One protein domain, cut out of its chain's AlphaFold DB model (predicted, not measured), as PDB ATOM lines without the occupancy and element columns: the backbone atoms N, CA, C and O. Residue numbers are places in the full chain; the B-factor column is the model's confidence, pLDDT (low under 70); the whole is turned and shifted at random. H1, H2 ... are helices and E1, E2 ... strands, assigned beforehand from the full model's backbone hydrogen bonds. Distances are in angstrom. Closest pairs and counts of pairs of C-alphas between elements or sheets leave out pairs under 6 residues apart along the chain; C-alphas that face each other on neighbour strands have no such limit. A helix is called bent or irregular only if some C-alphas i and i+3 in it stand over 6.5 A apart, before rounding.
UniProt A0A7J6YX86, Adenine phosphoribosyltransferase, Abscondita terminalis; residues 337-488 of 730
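Overview. This is residues 337 to 488 of the 730 residues of the protein "Adenine phosphoribosyltransferase" of Abscondita terminalis (UniProt A0A7J6YX86). Helix H4 lies in the middle, with the long helix H3 folded against its beginning on one side, the two-stranded hairpin E3 and E4 over another side, and H7 crossing it. A second two-stranded hairpin, E1 and E2, reaches away from the end of H4 to one end of the long axis, while the loop with the small helix H6 makes the other end. The printed part has 152 residues, with seven named helices and four named strands in the order H1 H2 H3 H4 E1 E2 H5 H6 E3 E4 H7; the two sheets, E1 - E2 and E3 - E4, are antiparallel, and the class is mixed, helices and strands. The whole is compact: the radius of gyration of the C-alphas is 16.9 A, and the C-alphas span 52 by 35 by 31 A along their three main axes.

Along the chain. H1, residues 337 to 342, begins at C-alpha 337 (6.964, -86.922, -78.523). H2 is residues 344 to 347. H3, residues 353 to 373, is 27.0 A long, with a kink of 43 degrees near residue 367; it is neither bent nor irregular, but only just: C-alphas 363 and 366 are 6.4 A apart. H4, residues 379 to 388, is 14.1 A long. E1, residues 390 to 396, is 20.0 A long and E2, residues 402 to 408, is 19.6 A. H5, residues 412 to 415, is only just irregular, with C-alphas 412 and 415 6.6 A apart. H6 is residues 445 to 448. E3, residues 457 to 462, is 15.3 A and E4, residues 472 to 479, is 18.9 A long. H7, residues 480 to 488, is 12.3 A long and ends at C-alpha 488 (7.115, -87.199, -88.372).

Arrangement. H3, with residues 368 to 372 alone, touches H4 in a helical hairpin, a shallow tilt of 22 degrees, opposite ways; their closest C-alphas are those of Phe 372 and Lys 382, 5.3 A. H7 touches H4, about perpendicular at 76 degrees, closest at Ile 381 and Asn 486, C-alphas 6.4 A apart. The closest C-alphas of H4 and E3 are those of Asp 387 and Val 461, 5.5 A. In the hairpin E3 and E4, N 460 and O 474 are within hydrogen-bond range at 3.0 A. In the hairpin E1 and E2, N 393 and O 405 are so at 2.9 A; residues 391 to 392 of E1 also pair antiparallel with residues 429 to 430. H2 touches residues 356 to 360 of H3, closest at the C-alphas of Tyr 345 and Tyr 360, 5.7 A. H1 is close to H3 but not clearly touching, with the closest C-alphas, Arg 342 and Ile 364, 7.4 A apart. H5 is likewise close to H3 but not clearly touching, at 7.9 A between the C-alphas of Ser 412 and Gln 369, and so is H6 to H7, at 7.3 A between those of Phe 448 and Asn 481. Every O i to N i+4 pair is within hydrogen-bond range in H1, H4 and H7, and 15 of 17 are in H3; H2, H5 and H6 are too short for such a pair.

Size, cuts and confidence. The two C-alphas farthest apart are those of Asn 399 and Gly 445, 55.2 A. The printed part has no cut; the link from H5 to H6, residues 416 to 444, is long. Mean pLDDT of the printed part is 80.8, and residues 412 to 420, 462, 464 to 465 and 474 to 477 are under 70.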
ATOM      1  N   PHE A 337       6.591 -85.622 -77.986       89.31
ATOM      2  CA  PHE A 337       6.964 -86.922 -78.523       89.31
ATOM      3  C   PHE A 337       8.291 -86.835 -79.282       89.31
ATOM      4  O   PHE A 337       9.206 -87.608 -79.006       89.31
ATOM      5  N   LEU A 338       8.430 -85.862 -80.187       90.88
ATOM      6  CA  LEU A 338       9.675 -85.639 -80.916       90.88
ATOM      7  C   LEU A 338      10.824 -85.349 -79.939       90.88
ATOM      8  O   LEU A 338      11.868 -86.002 -79.976       90.88
ATOM      9  N   ASN A 339      10.630 -84.413 -79.011       88.38
ATOM     10  CA  ASN A 339      11.689 -84.067 -78.077       88.38
ATOM     11  C   ASN A 339      12.139 -85.265 -77.220       88.38
ATOM     12  O   ASN A 339      13.337 -85.507 -77.107       88.38
ATOM     13  N   ASP A 340      11.198 -86.040 -76.690       88.06
ATOM     14  CA  ASP A 340      11.476 -87.187 -75.825       88.06
ATOM     15  C   ASP A 340      12.109 -88.353 -76.576       88.06
ATOM     16  O   ASP A 340      12.939 -89.060 -76.011       88.06
ATOM     17  N   VAL A 341      11.783 -88.533 -77.860       91.44
ATOM     18  CA  VAL A 341      12.462 -89.513 -78.714       91.44
ATOM     19  C   VAL A 341      13.943 -89.175 -78.854       91.44
ATOM     20  O   VAL A 341      14.795 -90.039 -78.646       91.44
ATOM     21  N   ARG A 342      14.283 -87.926 -79.198       90.38
ATOM     22  CA  ARG A 342      15.697 -87.543 -79.349       90.38
ATOM     23  C   ARG A 342      16.416 -87.418 -78.004       90.38
ATOM     24  O   ARG A 342      17.630 -87.515 -77.975       90.38
ATOM     25  N   SER A 343      15.713 -87.237 -76.889       87.31
ATOM     26  CA  SER A 343      16.316 -87.191 -75.550       87.31
ATOM     27  C   SER A 343      16.040 -88.441 -74.713       87.31
ATOM     28  O   SER A 343      16.060 -88.368 -73.485       87.31
ATOM     29  N   SER A 344      15.778 -89.590 -75.343       87.75
ATOM     30  CA  SER A 344      15.248 -90.761 -74.634       87.75
ATOM     31  C   SER A 344      16.202 -91.344 -73.588       87.75
ATOM     32  O   SER A 344      15.760 -92.005 -72.652       87.75
ATOM     33  N   TYR A 345      17.507 -91.082 -73.724       85.19
ATOM     34  CA  TYR A 345      18.535 -91.479 -72.759       85.19
ATOM     35  C   TYR A 345      18.285 -90.913 -71.352       85.19
ATOM     36  O   TYR A 345      18.697 -91.524 -70.372       85.19
ATOM     37  N   LEU A 346      17.565 -89.789 -71.233       82.44
ATOM     38  CA  LEU A 346      17.198 -89.189 -69.944       82.44
ATOM     39  C   LEU A 346      16.202 -90.037 -69.140       82.44
ATOM     40  O   LEU A 346      16.050 -89.821 -67.940       82.44
ATOM     41  N   TYR A 347      15.514 -90.974 -69.795       84.50
ATOM     42  CA  TYR A 347      14.461 -91.791 -69.190       84.50
ATOM     43  C   TYR A 347      14.914 -93.216 -68.855       84.50
ATOM     44  O   TYR A 347      14.115 -94.000 -68.339       84.50
ATOM     45  N   SER A 348      16.175 -93.568 -69.135       84.62
ATOM     46  CA  SER A 348      16.724 -94.871 -68.760       84.62
ATOM     47  C   SER A 348      16.865 -94.989 -67.241       84.62
ATOM     48  O   SER A 348      17.219 -94.026 -66.561       84.62
ATOM     49  N   GLN A 349      16.591 -96.179 -66.701       85.00
ATOM     50  CA  GLN A 349      16.747 -96.485 -65.274       85.00
ATOM     51  C   GLN A 349      17.999 -97.320 -64.981       85.00
ATOM     52  O   GLN A 349      18.130 -97.862 -63.881       85.00
ATOM     53  N   LYS A 350      18.909 -97.466 -65.949       82.12
ATOM     54  CA  LYS A 350      20.175 -98.169 -65.726       82.12
ATOM     55  C   LYS A 350      21.102 -97.353 -64.824       82.12
ATOM     56  O   LYS A 350      21.143 -96.129 -64.900       82.12
ATOM     57  N   GLU A 351      21.853 -98.053 -63.976       83.69
ATOM     58  CA  GLU A 351      22.824 -97.429 -63.066       83.69
ATOM     59  C   GLU A 351      24.115 -97.010 -63.787       83.69
ATOM     60  O   GLU A 351      24.709 -95.995 -63.427       83.69
ATOM     61  N   ASP A 352      24.548 -97.781 -64.790       82.94
ATOM     62  CA  ASP A 352      25.763 -97.509 -65.559       82.94
ATOM     63  C   ASP A 352      25.458 -96.596 -66.754       82.94
ATOM     64  O   ASP A 352      24.671 -96.935 -67.640       82.94
ATOM     65  N   GLN A 353      26.101 -95.430 -66.780       80.12
ATOM     66  CA  GLN A 353      25.932 -94.423 -67.823       80.12
ATOM     67  C   GLN A 353      26.411 -94.912 -69.196       80.12
ATOM     68  O   GLN A 353      25.835 -94.524 -70.215       80.12
ATOM     69  N   SER A 354      27.411 -95.795 -69.233       81.75
ATOM     70  CA  SER A 354      27.897 -96.396 -70.474       81.75
ATOM     71  C   SER A 354      26.811 -97.275 -71.107       81.75
ATOM     72  O   SER A 354      26.486 -97.120 -72.283       81.75
ATOM     73  N   ASP A 355      26.125 -98.086 -70.293       83.81
ATOM     74  CA  ASP A 355      25.017 -98.935 -70.747       83.81
ATOM     75  C   ASP A 355      23.795 -98.127 -71.224       83.81
ATOM     76  O   ASP A 355      23.027 -98.601 -72.070       83.81
ATOM     77  N   VAL A 356      23.565 -96.934 -70.658       85.19
ATOM     78  CA  VAL A 356      22.520 -95.998 -71.119       85.19
ATOM     79  C   VAL A 356      22.855 -95.489 -72.521       85.19
ATOM     80  O   VAL A 356      21.993 -95.453 -73.403       85.19
ATOM     81  N   LEU A 357      24.109 -95.087 -72.728       84.88
ATOM     82  CA  LEU A 357      24.576 -94.524 -73.990       84.88
ATOM     83  C   LEU A 357      24.645 -95.569 -75.100       84.88
ATOM     84  O   LEU A 357      24.274 -95.257 -76.230       84.88
ATOM     85  N   ASP A 358      25.046 -96.798 -74.781       84.56
ATOM     86  CA  ASP A 358      25.062 -97.911 -75.728       84.56
ATOM     87  C   ASP A 358      23.652 -98.243 -76.234       84.56
ATOM     88  O   ASP A 358      23.445 -98.390 -77.444       84.56
ATOM     89  N   ASP A 359      22.657 -98.287 -75.343       86.50
ATOM     90  CA  ASP A 359      21.257 -98.492 -75.728       86.50
ATOM     91  C   ASP A 359      20.726 -97.316 -76.548       86.50
ATOM     92  O   ASP A 359      20.103 -97.512 -77.594       86.50
ATOM     93  N   TYR A 360      20.988 -96.083 -76.108       87.94
ATOM     94  CA  TYR A 360      20.571 -94.891 -76.839       87.94
ATOM     95  C   TYR A 360      21.180 -94.856 -78.244       87.94
ATOM     96  O   TYR A 360      20.482 -94.606 -79.232       87.94
ATOM     97  N   TYR A 361      22.469 -95.175 -78.366       87.25
ATOM     98  CA  TYR A 361      23.119 -95.262 -79.661       87.25
ATOM     99  C   TYR A 361      22.499 -96.369 -80.518       87.25
ATOM    100  O   TYR A 361      22.148 -96.129 -81.670       87.25
ATOM    101  N   THR A 362      22.324 -97.564 -79.959       86.62
ATOM    102  CA  THR A 362      21.854 -98.745 -80.692       86.62
ATOM    103  C   THR A 362      20.413 -98.604 -81.170       86.62
ATOM    104  O   THR A 362      20.115 -98.944 -82.316       86.62
ATOM    105  N   TYR A 363      19.519 -98.102 -80.319       87.19
ATOM    106  CA  TYR A 363      18.078 -98.124 -80.579       87.19
ATOM    107  C   TYR A 363      17.514 -96.786 -81.065       87.19
ATOM    108  O   TYR A 363      16.463 -96.781 -81.702       87.19
ATOM    109  N   ILE A 364      18.197 -95.660 -80.828       89.19
ATOM    110  CA  ILE A 364      17.792 -94.349 -81.362       89.19
ATOM    111  C   ILE A 364      18.742 -93.908 -82.466       89.19
ATOM    112  O   ILE A 364      18.343 -93.834 -83.627       89.19
ATOM    113  N   ILE A 365      20.005 -93.629 -82.136       90.12
ATOM    114  CA  ILE A 365      20.918 -92.955 -83.072       90.12
ATOM    115  C   ILE A 365      21.183 -93.797 -84.313       90.12
ATOM    116  O   ILE A 365      21.107 -93.284 -85.428       90.12
ATOM    117  N   LYS A 366      21.476 -95.086 -84.144       88.88
ATOM    118  CA  LYS A 366      21.889 -95.971 -85.229       88.88
ATOM    119  C   LYS A 366      20.808 -96.118 -86.314       88.88
ATOM    120  O   LYS A 366      21.145 -95.900 -87.477       88.88
ATOM    121  N   PRO A 367      19.526 -96.374 -85.995       91.75
ATOM    122  CA  PRO A 367      18.452 -96.366 -86.989       91.75
ATOM    123  C   PRO A 367      18.340 -95.057 -87.785       91.75
ATOM    124  O   PRO A 367      18.231 -95.091 -89.011       91.75
ATOM    125  N   PHE A 368      18.408 -93.896 -87.121       93.25
ATOM    126  CA  PHE A 368      18.368 -92.606 -87.818       93.25
ATOM    127  C   PHE A 368      19.633 -92.356 -88.641       93.25
ATOM    128  O   PHE A 368      19.552 -91.818 -89.744       93.25
ATOM    129  N   GLN A 369      20.794 -92.786 -88.147       90.56
ATOM    130  CA  GLN A 369      22.056 -92.715 -88.873       90.56
ATOM    131  C   GLN A 369      22.005 -93.572 -90.140       90.56
ATOM    132  O   GLN A 369      22.442 -93.111 -91.190       90.56
ATOM    133  N   ASP A 370      21.448 -94.781 -90.074       91.19
ATOM    134  CA  ASP A 370      21.311 -95.666 -91.234       91.19
ATOM    135  C   ASP A 370      20.436 -95.031 -92.323       91.19
ATOM    136  O   ASP A 370      20.756 -95.134 -93.507       91.19
ATOM    137  N   ILE A 371      19.385 -94.298 -91.938       92.00
ATOM    138  CA  ILE A 371      18.583 -93.490 -92.868       92.00
ATOM    139  C   ILE A 371      19.411 -92.318 -93.413       92.00
ATOM    140  O   ILE A 371      19.417 -92.083 -94.621       92.00
ATOM    141  N   PHE A 372      20.130 -91.605 -92.547       89.75
ATOM    142  CA  PHE A 372      20.917 -90.420 -92.892       89.75
ATOM    143  C   PHE A 372      22.043 -90.712 -93.900       89.75
ATOM    144  O   PHE A 372      22.232 -89.950 -94.849       89.75
ATOM    145  N   VAL A 373      22.763 -91.829 -93.745       88.31
ATOM    146  CA  VAL A 373      23.900 -92.191 -94.617       88.31
ATOM    147  C   VAL A 373      23.494 -92.961 -95.876       88.31
ATOM    148  O   VAL A 373      24.309 -93.115 -96.789       88.31
ATOM    149  N   LYS A 374      22.258 -93.467 -95.949       90.88
ATOM    150  CA  LYS A 374      21.781 -94.231 -97.106       90.88
ATOM    151  C   LYS A 374      21.756 -93.349 -98.358       90.88
ATOM    152  O   LYS A 374      21.209 -92.247 -98.359       90.88
ATOM    153  N   GLN A 375      22.339 -93.864 -99.442       86.25
ATOM    154  CA  GLN A 375      22.531 -93.121-100.691       86.25
ATOM    155  C   GLN A 375      21.208 -92.613-101.287       86.25
ATOM    156  O   GLN A 375      21.148 -91.467-101.721       86.25
ATOM    157  N   ASP A 376      20.158 -93.435-101.242       89.25
ATOM    158  CA  ASP A 376      18.848 -93.127-101.832       89.25
ATOM    159  C   ASP A 376      17.954 -92.243-100.944       89.25
ATOM    160  O   ASP A 376      16.842 -91.895-101.340       89.25
ATOM    161  N   THR A 377      18.393 -91.888 -99.733       87.88
ATOM    162  CA  THR A 377      17.649 -90.950 -98.883       87.88
ATOM    163  C   THR A 377      17.732 -89.550 -99.487       87.88
ATOM    164  O   THR A 377      18.821 -89.096 -99.846       87.88
ATOM    165  N   SER A 378      16.598 -88.847 -99.590       87.75
ATOM    166  CA  SER A 378      16.576 -87.502-100.172       87.75
ATOM    167  C   SER A 378      17.418 -86.520 -99.353       87.75
ATOM    168  O   SER A 378      17.471 -86.590 -98.123       87.75
ATOM    169  N   GLU A 379      18.046 -85.556-100.031       84.44
ATOM    170  CA  GLU A 379      18.832 -84.504 -99.369       84.44
ATOM    171  C   GLU A 379      17.990 -83.674 -98.388       84.44
ATOM    172  O   GLU A 379      18.491 -83.226 -97.359       84.44
ATOM    173  N   GLN A 380      16.687 -83.549 -98.655       82.50
ATOM    174  CA  GLN A 380      15.717 -82.943 -97.745       82.50
ATOM    175  C   GLN A 380      15.641 -83.693 -96.407       82.50
ATOM    176  O   GLN A 380      15.836 -83.088 -95.354       82.50
ATOM    177  N   ILE A 381      15.425 -85.016 -96.430       87.31
ATOM    178  CA  ILE A 381      15.361 -85.834 -95.207       87.31
ATOM    179  C   ILE A 381      16.695 -85.776 -94.455       87.31
ATOM    180  O   ILE A 381      16.702 -85.639 -93.233       87.31
ATOM    181  N   LYS A 382      17.826 -85.814 -95.169       87.38
ATOM    182  CA  LYS A 382      19.152 -85.680 -94.548       87.38
ATOM    183  C   LYS A 382      19.307 -84.341 -93.827       87.38
ATOM    184  O   LYS A 382      19.700 -84.331 -92.665       87.38
ATOM    185  N   ALA A 383      18.956 -83.226 -94.469       85.06
ATOM    186  CA  ALA A 383      19.037 -81.899 -93.859       85.06
ATOM    187  C   ALA A 383      18.158 -81.780 -92.602       85.06
ATOM    188  O   ALA A 383      18.601 -81.250 -91.584       85.06
ATOM    189  N   ILE A 384      16.940 -82.327 -92.645       88.19
ATOM    190  CA  ILE A 384      16.014 -82.331 -91.506       88.19
ATOM    191  C   ILE A 384      16.575 -83.158 -90.343       88.19
ATOM    192  O   ILE A 384      16.582 -82.693 -89.207       88.19
ATOM    193  N   LEU A 385      17.073 -84.367 -90.612       90.25
ATOM    194  CA  LEU A 385      17.649 -85.230 -89.577       90.25
ATOM    195  C   LEU A 385      18.921 -84.629 -88.967       90.25
ATOM    196  O   LEU A 385      19.120 -84.732 -87.756       90.25
ATOM    197  N   ALA A 386      19.748 -83.964 -89.778       87.56
ATOM    198  CA  ALA A 386      20.922 -83.248 -89.293       87.56
ATOM    199  C   ALA A 386      20.556 -82.114 -88.333       87.56
ATOM    200  O   ALA A 386      21.216 -81.928 -87.314       87.56
ATOM    201  N   ASP A 387      19.496 -81.375 -88.648       88.25
ATOM    202  CA  ASP A 387      18.982 -80.281 -87.833       88.25
ATOM    203  C   ASP A 387      18.296 -80.787 -86.544       88.25
ATOM    204  O   ASP A 387      18.462 -80.191 -85.476       88.25
ATOM    205  N   TYR A 388      17.587 -81.919 -86.623       91.19
ATOM    206  CA  TYR A 388      16.866 -82.544 -85.510       91.19
ATOM    207  C   TYR A 388      17.794 -83.137 -84.436       91.19
ATOM    208  O   TYR A 388      17.542 -82.961 -83.240       91.19
ATOM    209  N   PHE A 389      18.887 -83.785 -84.861       91.25
ATOM    210  CA  PHE A 389      19.912 -84.398 -84.000       91.25
ATOM    211  C   PHE A 389      21.152 -83.517 -83.785       91.25
ATOM    212  O   PHE A 389      22.221 -83.996 -83.387       91.25
ATOM    213  N   LEU A 390      21.015 -82.215 -84.033       89.56
ATOM    214  CA  LEU A 390      22.057 -81.249 -83.744       89.56
ATOM    215  C   LEU A 390      22.129 -80.953 -82.246       89.56
ATOM    216  O   LEU A 390      21.174 -80.449 -81.647       89.56
ATOM    217  N   VAL A 391      23.305 -81.178 -81.668       88.44
ATOM    218  CA  VAL A 391      23.568 -80.946 -80.251       88.44
ATOM    219  C   VAL A 391      24.674 -79.926 -80.043       88.44
ATOM    220  O   VAL A 391      25.538 -79.714 -80.899       88.44
ATOM    221  N   SER A 392      24.653 -79.305 -78.873       89.31
ATOM    222  CA  SER A 392      25.739 -78.502 -78.345       89.31
ATOM    223  C   SER A 392      26.177 -79.019 -76.982       89.31
ATOM    224  O   SER A 392      25.384 -79.607 -76.255       89.31
ATOM    225  N   PHE A 393      27.445 -78.821 -76.645       86.75
ATOM    226  CA  PHE A 393      27.999 -79.160 -75.337       86.75
ATOM    227  C   PHE A 393      29.120 -78.191 -74.971       86.75
ATOM    228  O   PHE A 393      29.692 -77.510 -75.832       86.75
ATOM    229  N   LYS A 394      29.440 -78.098 -73.678       85.56
ATOM    230  CA  LYS A 394      30.477 -77.188 -73.179       85.56
ATOM    231  C   LYS A 394      31.787 -77.937 -72.992       85.56
ATOM    232  O   LYS A 394      31.874 -78.880 -72.216       85.56
ATOM    233  N   GLU A 395      32.838 -77.455 -73.643       82.56
ATOM    234  CA  GLU A 395      34.194 -77.971 -73.476       82.56
ATOM    235  C   GLU A 395      35.089 -76.895 -72.855       82.56
ATOM    236  O   GLU A 395      35.169 -75.767 -73.354       82.56
ATOM    237  N   LYS A 396      35.774 -77.235 -71.756       81.88
ATOM    238  CA  LYS A 396      36.803 -76.368 -71.171       81.88
ATOM    239  C   LYS A 396      38.040 -76.390 -72.055       81.88
ATOM    240  O   LYS A 396      38.649 -77.439 -72.247       81.88
ATOM    241  N   ASN A 397      38.437 -75.221 -72.543       77.25
ATOM    242  CA  ASN A 397      39.719 -75.072 -73.215       77.25
ATOM    243  C   ASN A 397      40.888 -75.172 -72.214       77.25
ATOM    244  O   ASN A 397      40.698 -75.164 -70.995       77.25
ATOM    245  N   THR A 398      42.118 -75.206 -72.727       75.44
ATOM    246  CA  THR A 398      43.364 -75.269 -71.939       75.44
ATOM    247  C   THR A 398      43.522 -74.124 -70.930       75.44
ATOM    248  O   THR A 398      44.286 -74.252 -69.980       75.44
ATOM    249  N   ASN A 399      42.775 -73.031 -71.104       77.62
ATOM    250  CA  ASN A 399      42.770 -71.857 -70.232       77.62
ATOM    251  C   ASN A 399      41.601 -71.871 -69.223       77.62
ATOM    252  O   ASN A 399      41.342 -70.862 -68.571       77.62
ATOM    253  N   GLY A 400      40.854 -72.976 -69.115       76.38
ATOM    254  CA  GLY A 400      39.728 -73.133 -68.187       76.38
ATOM    255  C   GLY A 400      38.446 -72.392 -68.585       76.38
ATOM    256  O   GLY A 400      37.494 -72.376 -67.809       76.38
ATOM    257  N   THR A 401      38.392 -71.792 -69.777       82.75
ATOM    258  CA  THR A 401      37.190 -71.124 -70.299       82.75
ATOM    259  C   THR A 401      36.300 -72.136 -71.015       82.75
ATOM    260  O   THR A 401      36.784 -72.920 -71.832       82.75
ATOM    261  N   ASN A 402      34.996 -72.103 -70.737       82.81
ATOM    262  CA  ASN A 402      34.022 -72.929 -71.444       82.81
ATOM    263  C   ASN A 402      33.815 -72.391 -72.865       82.81
ATOM    264  O   ASN A 402      33.420 -71.241 -73.048       82.81
ATOM    265  N   THR A 403      34.045 -73.239 -73.861       85.94
ATOM    266  CA  THR A 403      33.646 -73.010 -75.250       85.94
ATOM    267  C   THR A 403      32.501 -73.942 -75.611       85.94
ATOM    268  O   THR A 403      32.582 -75.140 -75.345       85.94
ATOM    269  N   THR A 404      31.441 -73.405 -76.212       89.06
ATOM    270  CA  THR A 404      30.360 -74.227 -76.761       89.06
ATOM    271  C   THR A 404      30.829 -74.864 -78.063       89.06
ATOM    272  O   THR A 404      31.345 -74.187 -78.956       89.06
ATOM    273  N   LYS A 405      30.662 -76.177 -78.154       87.62
ATOM    274  CA  LYS A 405      30.905 -76.984 -79.344       87.62
ATOM    275  C   LYS A 405      29.577 -77.497 -79.864       87.62
ATOM    276  O   LYS A 405      28.658 -77.709 -79.083       87.62
ATOM    277  N   TYR A 406      29.507 -77.700 -81.169       87.62
ATOM    278  CA  TYR A 406      28.340 -78.212 -81.868       87.62
ATOM    279  C   TYR A 406      28.704 -79.479 -82.614       87.62
ATOM    280  O   TYR A 406      29.800 -79.574 -83.176       87.62
ATOM    281  N   PHE A 407      27.781 -80.432 -82.627       85.94
ATOM    282  CA  PHE A 407      27.988 -81.724 -83.253       85.94
ATOM    283  C   PHE A 407      26.664 -82.334 -83.708       85.94
ATOM    284  O   PHE A 407      25.638 -82.158 -83.059       85.94
ATOM    285  N   ASN A 408      26.691 -83.064 -84.821       87.25
ATOM    286  CA  ASN A 408      25.542 -83.823 -85.303       87.25
ATOM    287  C   ASN A 408      25.692 -85.290 -84.877       87.25
ATOM    288  O   ASN A 408      26.629 -85.965 -85.320       87.25
ATOM    289  N   LEU A 409      24.756 -85.782 -84.058       87.00
ATOM    290  CA  LEU A 409      24.780 -87.154 -83.533       87.00
ATOM    291  C   LEU A 409      24.627 -88.238 -84.612       87.00
ATOM    292  O   LEU A 409      24.888 -89.400 -84.335       87.00
ATOM    293  N   LEU A 410      24.224 -87.903 -85.836       87.88
ATOM    294  CA  LEU A 410      24.132 -88.876 -86.931       87.88
ATOM    295  C   LEU A 410      25.422 -88.968 -87.752       87.88
ATOM    296  O   LEU A 410      25.572 -89.885 -88.561       87.88
ATOM    297  N   SER A 411      26.367 -88.044 -87.557       78.56
ATOM    298  CA  SER A 411      27.597 -88.014 -88.347       78.56
ATOM    299  C   SER A 411      28.438 -89.282 -88.138       78.56
ATOM    300  O   SER A 411      28.625 -89.786 -87.028       78.56
ATOM    301  N   SER A 412      28.971 -89.817 -89.239       62.59
ATOM    302  CA  SER A 412      29.774 -91.053 -89.245       62.59
ATOM    303  C   SER A 412      31.122 -90.916 -88.516       62.59
ATOM    304  O   SER A 412      31.804 -91.911 -88.248       62.59
ATOM    305  N   SER A 413      31.515 -89.687 -88.168       55.59
ATOM    306  CA  SER A 413      32.747 -89.375 -87.449       55.59
ATOM    307  C   SER A 413      32.696 -89.705 -85.957       55.59
ATOM    308  O   SER A 413      33.767 -89.766 -85.360       55.59
ATOM    309  N   LEU A 414      31.530 -90.049 -85.388       51.91
ATOM    310  CA  LEU A 414      31.392 -90.577 -84.017       51.91
ATOM    311  C   LEU A 414      32.396 -91.693 -83.691       51.91
ATOM    312  O   LEU A 414      32.990 -91.709 -82.618       51.91
ATOM    313  N   ILE A 415      32.650 -92.580 -84.655       45.81
ATOM    314  CA  ILE A 415      33.572 -93.718 -84.509       45.81
ATOM    315  C   ILE A 415      35.043 -93.298 -84.729       45.81
ATOM    316  O   ILE A 415      35.964 -93.991 -84.304       45.81
ATOM    317  N   ARG A 416      35.301 -92.164 -85.401       39.22
ATOM    318  CA  ARG A 416      36.650 -91.740 -85.829       39.22
ATOM    319  C   ARG A 416      37.256 -90.597 -85.018       39.22
ATOM    320  O   ARG A 416      38.480 -90.491 -85.000       39.22
ATOM    321  N   SER A 417      36.457 -89.737 -84.384       46.12
ATOM    322  CA  SER A 417      36.963 -88.528 -83.715       46.12
ATOM    323  C   SER A 417      37.297 -88.703 -82.233       46.12
ATOM    324  O   SER A 417      37.810 -87.761 -81.637       46.12
ATOM    325  N   GLY A 418      37.027 -89.866 -81.627       48.41
ATOM    326  CA  GLY A 418      37.290 -90.083 -80.198       48.41
ATOM    327  C   GLY A 418      36.505 -89.128 -79.289       48.41
ATOM    328  O   GLY A 418      36.987 -88.777 -78.214       48.41
ATOM    329  N   LEU A 419      35.333 -88.655 -79.744       61.78
ATOM    330  CA  LEU A 419      34.446 -87.857 -78.908       61.78
ATOM    331  C   LEU A 419      33.742 -88.802 -77.939       61.78
ATOM    332  O   LEU A 419      32.819 -89.518 -78.316       61.78
ATOM    333  N   ASP A 420      34.209 -88.787 -76.702       69.06
ATOM    334  CA  ASP A 420      33.603 -89.510 -75.599       69.06
ATOM    335  C   ASP A 420      32.328 -88.775 -75.156       69.06
ATOM    336  O   ASP A 420      32.388 -87.827 -74.367       69.06
ATOM    337  N   ILE A 421      31.180 -89.129 -75.753       70.00
ATOM    338  CA  ILE A 421      29.879 -88.516 -75.429       70.00
ATOM    339  C   ILE A 421      29.580 -88.650 -73.934       70.00
ATOM    340  O   ILE A 421      28.994 -87.728 -73.367       70.00
ATOM    341  N   GLU A 422      30.040 -89.725 -73.290       72.88
ATOM    342  CA  GLU A 422      29.881 -89.962 -71.852       72.88
ATOM    343  C   GLU A 422      30.404 -88.786 -71.023       72.88
ATOM    344  O   GLU A 422      29.752 -88.333 -70.089       72.88
ATOM    345  N   LYS A 423      31.510 -88.171 -71.448       75.50
ATOM    346  CA  LYS A 423      32.091 -87.005 -70.771       75.50
ATOM    347  C   LYS A 423      31.220 -85.744 -70.844       75.50
ATOM    348  O   LYS A 423      31.387 -84.834 -70.029       75.50
ATOM    349  N   TYR A 424      30.361 -85.633 -71.853       77.50
ATOM    350  CA  TYR A 424      29.644 -84.396 -72.176       77.50
ATOM    351  C   TYR A 424      28.130 -84.504 -72.044       77.50
ATOM    352  O   TYR A 424      27.463 -83.471 -72.138       77.50
ATOM    353  N   ILE A 425      27.600 -85.706 -71.811       74.00
ATOM    354  CA  ILE A 425      26.167 -86.002 -71.790       74.00
ATOM    355  C   ILE A 425      25.393 -85.129 -70.791       74.00
ATOM    356  O   ILE A 425      24.313 -84.647 -71.122       74.00
ATOM    357  N   ASP A 426      25.995 -84.794 -69.646       71.44
ATOM    358  CA  ASP A 426      25.403 -83.911 -68.627       71.44
ATOM    359  C   ASP A 426      25.256 -82.449 -69.084       71.44
ATOM    360  O   ASP A 426      24.529 -81.661 -68.481       71.44
ATOM    361  N   THR A 427      25.975 -82.054 -70.137       77.94
ATOM    362  CA  THR A 427      25.941 -80.700 -70.719       77.94
ATOM    363  C   THR A 427      25.409 -80.683 -72.148       77.94
ATOM    364  O   THR A 427      25.498 -79.652 -72.818       77.94
ATOM    365  N   LEU A 428      24.929 -81.828 -72.631       81.75
ATOM    366  CA  LEU A 428      24.462 -82.003 -73.992       81.75
ATOM    367  C   LEU A 428      23.063 -81.397 -74.125       81.75
ATOM    368  O   LEU A 428      22.120 -81.804 -73.454       81.75
ATOM    369  N   GLU A 429      22.933 -80.419 -75.015       85.19
ATOM    370  CA  GLU A 429      21.686 -79.707 -75.285       85.19
ATOM    371  C   GLU A 429      21.365 -79.773 -76.779       85.19
ATOM    372  O   GLU A 429      22.202 -79.430 -77.617       85.19
ATOM    373  N   PHE A 430      20.142 -80.170 -77.131       87.62
ATOM    374  CA  PHE A 430      19.667 -80.059 -78.509       87.62
ATOM    375  C   PHE A 430      19.511 -78.590 -78.892       87.62
ATOM    376  O   PHE A 430      18.817 -77.829 -78.221       87.62
ATOM    377  N   VAL A 431      20.150 -78.193 -79.992       86.44
ATOM    378  CA  VAL A 431      20.238 -76.781 -80.399       86.44
ATOM    379  C   VAL A 431      18.888 -76.246 -80.863       86.44
ATOM    380  O   VAL A 431      18.538 -75.098 -80.601       86.44
ATOM    381  N   ASN A 432      18.130 -77.079 -81.572       84.38
ATOM    382  CA  ASN A 432      16.879 -76.690 -82.202       84.38
ATOM    383  C   ASN A 432      15.666 -77.113 -81.372       84.38
ATOM    384  O   ASN A 432      15.594 -78.246 -80.886       84.38
ATOM    385  N   SER A 433      14.667 -76.233 -81.287       80.31
ATOM    386  CA  SER A 433      13.347 -76.587 -80.760       80.31
ATOM    387  C   SER A 433      12.582 -77.473 -81.748       80.31
ATOM    388  O   SER A 433      12.726 -77.321 -82.961       80.31
ATOM    389  N   THR A 434      11.772 -78.393 -81.222       84.56
ATOM    390  CA  THR A 434      10.903 -79.290 -81.995       84.56
ATOM    391  C   THR A 434       9.598 -78.641 -82.443       84.56
ATOM    392  O   THR A 434       8.970 -79.132 -83.378       84.56
ATOM    393  N   ASN A 435       9.231 -77.496 -81.862       77.19
ATOM    394  CA  ASN A 435       7.991 -76.787 -82.176       77.19
ATOM    395  C   ASN A 435       7.868 -76.391 -83.660       77.19
ATOM    396  O   ASN A 435       6.764 -76.323 -84.192       77.19
ATOM    397  N   LYS A 436       8.994 -76.181 -84.354       78.81
ATOM    398  CA  LYS A 436       9.038 -75.860 -85.788       78.81
ATOM    399  C   LYS A 436       8.656 -77.035 -86.694       78.81
ATOM    400  O   LYS A 436       8.453 -76.833 -87.885       78.81
ATOM    401  N   TYR A 437       8.555 -78.244 -86.141       81.75
ATOM    402  CA  TYR A 437       8.152 -79.459 -86.855       81.75
ATOM    403  C   TYR A 437       6.719 -79.896 -86.530       81.75
ATOM    404  O   TYR A 437       6.341 -81.029 -86.827       81.75
ATOM    405  N   VAL A 438       5.923 -79.033 -85.891       81.25
ATOM    406  CA  VAL A 438       4.576 -79.366 -85.418       81.25
ATOM    407  C   VAL A 438       3.576 -78.324 -85.910       81.25
ATOM    408  O   VAL A 438       3.796 -77.118 -85.808       81.25
ATOM    409  N   TYR A 439       2.457 -78.797 -86.460       80.56
ATOM    410  CA  TYR A 439       1.333 -77.945 -86.825       80.56
ATOM    411  C   TYR A 439       0.460 -77.649 -85.614       80.56
ATOM    412  O   TYR A 439       0.349 -78.446 -84.684       80.56
ATOM    413  N   ASP A 440      -0.254 -76.533 -85.701       79.12
ATOM    414  CA  ASP A 440      -1.465 -76.335 -84.926       79.12
ATOM    415  C   ASP A 440      -2.480 -77.445 -85.254       79.12
ATOM    416  O   ASP A 440      -2.745 -77.756 -86.420       79.12
ATOM    417  N   SER A 441      -3.084 -78.023 -84.218       80.44
ATOM    418  CA  SER A 441      -4.204 -78.956 -84.335       80.44
ATOM    419  C   SER A 441      -5.341 -78.390 -85.205       80.44
ATOM    420  O   SER A 441      -5.968 -79.145 -85.946       80.44
ATOM    421  N   ASN A 442      -5.566 -77.072 -85.181       80.75
ATOM    422  CA  ASN A 442      -6.594 -76.373 -85.959       80.75
ATOM    423  C   ASN A 442      -6.077 -75.701 -87.241       80.75
ATOM    424  O   ASN A 442      -6.804 -74.904 -87.835       80.75
ATOM    425  N   ALA A 443      -4.866 -76.037 -87.701       82.44
ATOM    426  CA  ALA A 443      -4.367 -75.547 -88.982       82.44
ATOM    427  C   ALA A 443      -5.328 -75.928 -90.122       82.44
ATOM    428  O   ALA A 443      -5.704 -77.098 -90.264       82.44
ATOM    429  N   LYS A 444      -5.699 -74.942 -90.939       84.12
ATOM    430  CA  LYS A 444      -6.637 -75.055 -92.065       84.12
ATOM    431  C   LYS A 444      -5.912 -74.900 -93.396       84.12
ATOM    432  O   LYS A 444      -4.810 -74.373 -93.450       84.12
ATOM    433  N   GLY A 445      -6.564 -75.282 -94.496       82.06
ATOM    434  CA  GLY A 445      -5.961 -75.264 -95.836       82.06
ATOM    435  C   GLY A 445      -5.306 -73.937 -96.251       82.06
ATOM    436  O   GLY A 445      -4.276 -73.960 -96.912       82.06
ATOM    437  N   ASP A 446      -5.844 -72.786 -95.842       81.19
ATOM    438  CA  ASP A 446      -5.242 -71.483 -96.173       81.19
ATOM    439  C   ASP A 446      -3.915 -71.220 -95.442       81.19
ATOM    440  O   ASP A 446      -3.095 -70.458 -95.943       81.19
ATOM    441  N   ASP A 447      -3.646 -71.898 -94.321       81.94
ATOM    442  CA  ASP A 447      -2.363 -71.789 -93.617       81.94
ATOM    443  C   ASP A 447      -1.202 -72.405 -94.418       81.94
ATOM    444  O   ASP A 447      -0.042 -72.159 -94.093       81.94
ATOM    445  N   PHE A 448      -1.492 -73.188 -95.463       80.75
ATOM    446  CA  PHE A 448      -0.508 -73.907 -96.283       80.75
ATOM    447  C   PHE A 448      -0.280 -73.276 -97.668       80.75
ATOM    448  O   PHE A 448       0.660 -73.658 -98.371       80.75
ATOM    449  N   LYS A 449      -1.111 -72.307 -98.074       82.62
ATOM    450  CA  LYS A 449      -1.046 -71.629 -99.384       82.62
ATOM    451  C   LYS A 449      -0.201 -70.355 -99.316       82.62
ATOM    452  O   LYS A 449      -0.095 -69.791 -98.244       82.62
ATOM    453  N   ASP A 450       0.340 -69.888-100.446       79.69
ATOM    454  CA  ASP A 450       0.994 -68.576-100.662       79.69
ATOM    455  C   ASP A 450       1.712 -67.959 -99.441       79.69
ATOM    456  O   ASP A 450       2.847 -68.344 -99.160       79.69
ATOM    457  N   ASP A 451       1.046 -67.049 -98.716       72.88
ATOM    458  CA  ASP A 451       1.534 -66.297 -97.539       72.88
ATOM    459  C   ASP A 451       1.055 -66.888 -96.189       72.88
ATOM    460  O   ASP A 451       1.070 -66.233 -95.145       72.88
ATOM    461  N   GLY A 452       0.560 -68.122 -96.213       76.00
ATOM    462  CA  GLY A 452       0.058 -68.866 -95.068       76.00
ATOM    463  C   GLY A 452       1.144 -69.194 -94.042       76.00
ATOM    464  O   GLY A 452       2.336 -69.287 -94.328       76.00
ATOM    465  N   LYS A 453       0.725 -69.413 -92.795       77.56
ATOM    466  CA  LYS A 453       1.623 -69.636 -91.649       77.56
ATOM    467  C   LYS A 453       2.653 -70.760 -91.860       77.56
ATOM    468  O   LYS A 453       3.751 -70.685 -91.312       77.56
ATOM    469  N   TYR A 454       2.304 -71.789 -92.630       81.56
ATOM    470  CA  TYR A 454       3.122 -72.974 -92.906       81.56
ATOM    471  C   TYR A 454       3.639 -73.044 -94.352       81.56
ATOM    472  O   TYR A 454       4.288 -74.026 -94.717       81.56
ATOM    473  N   SER A 455       3.390 -72.020 -95.175       78.56
ATOM    474  CA  SER A 455       3.927 -71.937 -96.541       78.56
ATOM    475  C   SER A 455       5.368 -71.409 -96.584       78.56
ATOM    476  O   SER A 455       6.066 -71.604 -97.583       78.56
ATOM    477  N   GLY A 456       5.812 -70.758 -95.502       78.06
ATOM    478  CA  GLY A 456       7.154 -70.206 -95.352       78.06
ATOM    479  C   GLY A 456       8.258 -71.265 -95.365       78.06
ATOM    480  O   GLY A 456       8.037 -72.440 -95.061       78.06
ATOM    481  N   LEU A 457       9.467 -70.829 -95.714       79.62
ATOM    482  CA  LEU A 457      10.668 -71.660 -95.687       79.62
ATOM    483  C   LEU A 457      11.215 -71.763 -94.260       79.62
ATOM    484  O   LEU A 457      11.181 -70.781 -93.517       79.62
ATOM    485  N   ILE A 458      11.746 -72.929 -93.885       74.38
ATOM    486  CA  ILE A 458      12.499 -73.059 -92.628       74.38
ATOM    487  C   ILE A 458      13.976 -72.756 -92.848       74.38
ATOM    488  O   ILE A 458      14.523 -73.026 -93.912       74.38
ATOM    489  N   ASP A 459      14.664 -72.283 -91.819       75.25
ATOM    490  CA  ASP A 459      16.122 -72.326 -91.811       75.25
ATOM    491  C   ASP A 459      16.584 -73.714 -91.352       75.25
ATOM    492  O   ASP A 459      16.143 -74.223 -90.316       75.25
ATOM    493  N   THR A 460      17.490 -74.323 -92.117       73.38
ATOM    494  CA  THR A 460      18.169 -75.564 -91.725       73.38
ATOM    495  C   THR A 460      19.612 -75.279 -91.357       73.38
ATOM    496  O   THR A 460      20.289 -74.450 -91.974       73.38
ATOM    497  N   VAL A 461      20.113 -75.996 -90.360       74.62
ATOM    498  CA  VAL A 461      21.523 -75.931 -89.999       74.62
ATOM    499  C   VAL A 461      22.371 -76.795 -90.929       74.62
ATOM    500  O   VAL A 461      22.082 -77.972 -91.125       74.62
ATOM    501  N   THR A 462      23.494 -76.241 -91.399       67.44
ATOM    502  CA  THR A 462      24.553 -77.028 -92.041       67.44
ATOM    503  C   THR A 462      25.768 -77.119 -91.120       67.44
ATOM    504  O   THR A 462      26.489 -76.139 -90.921       67.44
ATOM    505  N   ILE A 463      26.031 -78.312 -90.587       71.69
ATOM    506  CA  ILE A 463      27.331 -78.691 -90.023       71.69
ATOM    507  C   ILE A 463      27.777 -79.937 -90.785       71.69
ATOM    508  O   ILE A 463      27.000 -80.879 -90.919       71.69
ATOM    509  N   GLY A 464      28.998 -79.921 -91.330       65.88
ATOM    510  CA  GLY A 464      29.585 -81.105 -91.968       65.88
ATOM    511  C   GLY A 464      29.832 -82.240 -90.962       65.88
ATOM    512  O   GLY A 464      29.474 -82.128 -89.793       65.88
ATOM    513  N   ASP A 465      30.496 -83.316 -91.388       63.56
ATOM    514  CA  ASP A 465      30.776 -84.510 -90.566       63.56
ATOM    515  C   ASP A 465      31.799 -84.280 -89.420       63.56
ATOM    516  O   ASP A 465      32.765 -85.034 -89.265       63.56
ATOM    517  N   GLY A 466      31.641 -83.246 -88.588       71.12
ATOM    518  CA  GLY A 466      32.583 -82.926 -87.516       71.12
ATOM    519  C   GLY A 466      32.094 -81.912 -86.480       71.12
ATOM    520  O   GLY A 466      30.980 -81.398 -86.535       71.12
ATOM    521  N   ILE A 467      32.970 -81.636 -85.511       78.62
ATOM    522  CA  ILE A 467      32.717 -80.723 -84.390       78.62
ATOM    523  C   ILE A 467      33.081 -79.288 -84.795       78.62
ATOM    524  O   ILE A 467      34.202 -79.037 -85.237       78.62
ATOM    525  N   SER A 468      32.173 -78.333 -84.577       80.81
ATOM    526  CA  SER A 468      32.386 -76.902 -84.860       80.81
ATOM    527  C   SER A 468      32.199 -76.035 -83.612       80.81
ATOM    528  O   SER A 468      31.492 -76.408 -82.682       80.81
ATOM    529  N   THR A 469      32.822 -74.853 -83.571       83.56
ATOM    530  CA  THR A 469      32.576 -73.824 -82.533       83.56
ATOM    531  C   THR A 469      31.467 -72.845 -82.913       83.56
ATOM    532  O   THR A 469      31.069 -72.019 -82.096       83.56
ATOM    533  N   SER A 470      30.984 -72.900 -84.153       81.94
ATOM    534  CA  SER A 470      29.900 -72.058 -84.653       81.94
ATOM    535  C   SER A 470      29.006 -72.832 -85.611       81.94
ATOM    536  O   SER A 470      29.440 -73.778 -86.269       81.94
ATOM    537  N   VAL A 471      27.756 -72.397 -85.702       81.00
ATOM    538  CA  VAL A 471      26.745 -72.971 -86.586       81.00
ATOM    539  C   VAL A 471      26.311 -71.907 -87.580       81.00
ATOM    540  O   VAL A 471      26.083 -70.763 -87.186       81.00
ATOM    541  N   THR A 472      26.187 -72.281 -88.852       78.25
ATOM    542  CA  THR A 472      25.608 -71.413 -89.878       78.25
ATOM    543  C   THR A 472      24.229 -71.940 -90.245       78.25
ATOM    544  O   THR A 472      24.090 -73.056 -90.752       78.25
ATOM    545  N   PHE A 473      23.210 -71.123 -89.998       74.62
ATOM    546  CA  PHE A 473      21.856 -71.368 -90.477       74.62
ATOM    547  C   PHE A 473      21.792 -70.970 -91.947       74.62
ATOM    548  O   PHE A 473      22.191 -69.864 -92.317       74.62
ATOM    549  N   THR A 474      21.365 -71.903 -92.792       67.06
ATOM    550  CA  THR A 474      21.179 -71.662 -94.223       67.06
ATOM    551  C   THR A 474      19.680 -71.681 -94.500       67.06
ATOM    552  O   THR A 474      19.031 -72.655 -94.100       67.06
ATOM    553  N   PRO A 475      19.130 -70.659 -95.181       64.94
ATOM    554  CA  PRO A 475      17.743 -70.690 -95.621       64.94
ATOM    555  C   PRO A 475      17.492 -71.963 -96.415       64.94
ATOM    556  O   PRO A 475      18.170 -72.221 -97.414       64.94
ATOM    557  N   SER A 476      16.574 -72.797 -95.933       65.69
ATOM    558  CA  SER A 476      16.186 -73.988 -96.671       65.69
ATOM    559  C   SER A 476      15.370 -73.580 -97.888       65.69
ATOM    560  O   SER A 476      14.671 -72.572 -97.875       65.69
ATOM    561  N   THR A 477      15.394 -74.400 -98.932       65.44
ATOM    562  CA  THR A 477      14.389 -74.327-100.000       65.44
ATOM    563  C   THR A 477      13.116 -75.100 -99.642       65.44
ATOM    564  O   THR A 477      12.223 -75.191-100.479       65.44
ATOM    565  N   MET A 478      13.032 -75.679 -98.436       76.12
ATOM    566  CA  MET A 478      11.895 -76.475 -97.971       76.12
ATOM    567  C   MET A 478      10.872 -75.634 -97.220       76.12
ATOM    568  O   MET A 478      11.215 -74.884 -96.300       76.12
ATOM    569  N   LYS A 479       9.605 -75.836 -97.572       80.00
ATOM    570  CA  LYS A 479       8.469 -75.288 -96.837       80.00
ATOM    571  C   LYS A 479       8.274 -76.024 -95.509       80.00
ATOM    572  O   LYS A 479       8.594 -77.210 -95.398       80.00
ATOM    573  N   ILE A 480       7.711 -75.344 -94.509       82.31
ATOM    574  CA  ILE A 480       7.443 -75.925 -93.179       82.31
ATOM    575  C   ILE A 480       6.627 -77.224 -93.282       82.31
ATOM    576  O   ILE A 480       6.900 -78.191 -92.567       82.31
ATOM    577  N   ASN A 481       5.661 -77.282 -94.202       79.62
ATOM    578  CA  ASN A 481       4.812 -78.458 -94.368       79.62
ATOM    579  C   ASN A 481       5.546 -79.704 -94.902       79.62
ATOM    580  O   ASN A 481       5.283 -80.831 -94.479       79.62
ATOM    581  N   GLU A 482       6.513 -79.515 -95.800       80.31
ATOM    582  CA  GLU A 482       7.353 -80.604 -96.308       80.31
ATOM    583  C   GLU A 482       8.230 -81.192 -95.199       80.31
ATOM    584  O   GLU A 482       8.421 -82.408 -95.115       80.31
ATOM    585  N   VAL A 483       8.747 -80.333 -94.320       83.19
ATOM    586  CA  VAL A 483       9.607 -80.740 -93.204       83.19
ATOM    587  C   VAL A 483       8.841 -81.617 -92.231       83.19
ATOM    588  O   VAL A 483       9.309 -82.691 -91.852       83.19
ATOM    589  N   PHE A 484       7.646 -81.169 -91.865       81.25
ATOM    590  CA  PHE A 484       6.740 -81.886 -90.990       81.25
ATOM    591  C   PHE A 484       6.441 -83.301 -91.495       81.25
ATOM    592  O   PHE A 484       6.626 -84.276 -90.763       81.25
ATOM    593  N   ASN A 485       6.005 -83.422 -92.756       81.19
ATOM    594  CA  ASN A 485       5.567 -84.699 -93.326       81.19
ATOM    595  C   ASN A 485       6.719 -85.708 -93.373       81.19
ATOM    596  O   ASN A 485       6.534 -86.892 -93.089       81.19
ATOM    597  N   ASN A 486       7.921 -85.227 -93.686       86.31
ATOM    598  CA  ASN A 486       9.109 -86.062 -93.758       86.31
ATOM    599  C   ASN A 486       9.629 -86.467 -92.372       86.31
ATOM    600  O   ASN A 486       9.930 -87.646 -92.165       86.31
ATOM    601  N   LEU A 487       9.726 -85.537 -91.411       89.06
ATOM    602  CA  LEU A 487      10.265 -85.846 -90.083       89.06
ATOM    603  C   LEU A 487       9.343 -86.782 -89.307       89.06
ATOM    604  O   LEU A 487       9.807 -87.814 -88.829       89.06
ATOM    605  N   ASN A 488       8.054 -86.444 -89.200       87.88
ATOM    606  CA  ASN A 488       7.115 -87.199 -88.372       87.88
ATOM    607  C   ASN A 488       7.041 -88.651 -88.842       87.88
ATOM    608  O   ASN A 488       7.318 -89.562 -88.064       87.88
TER     609      ASN A 488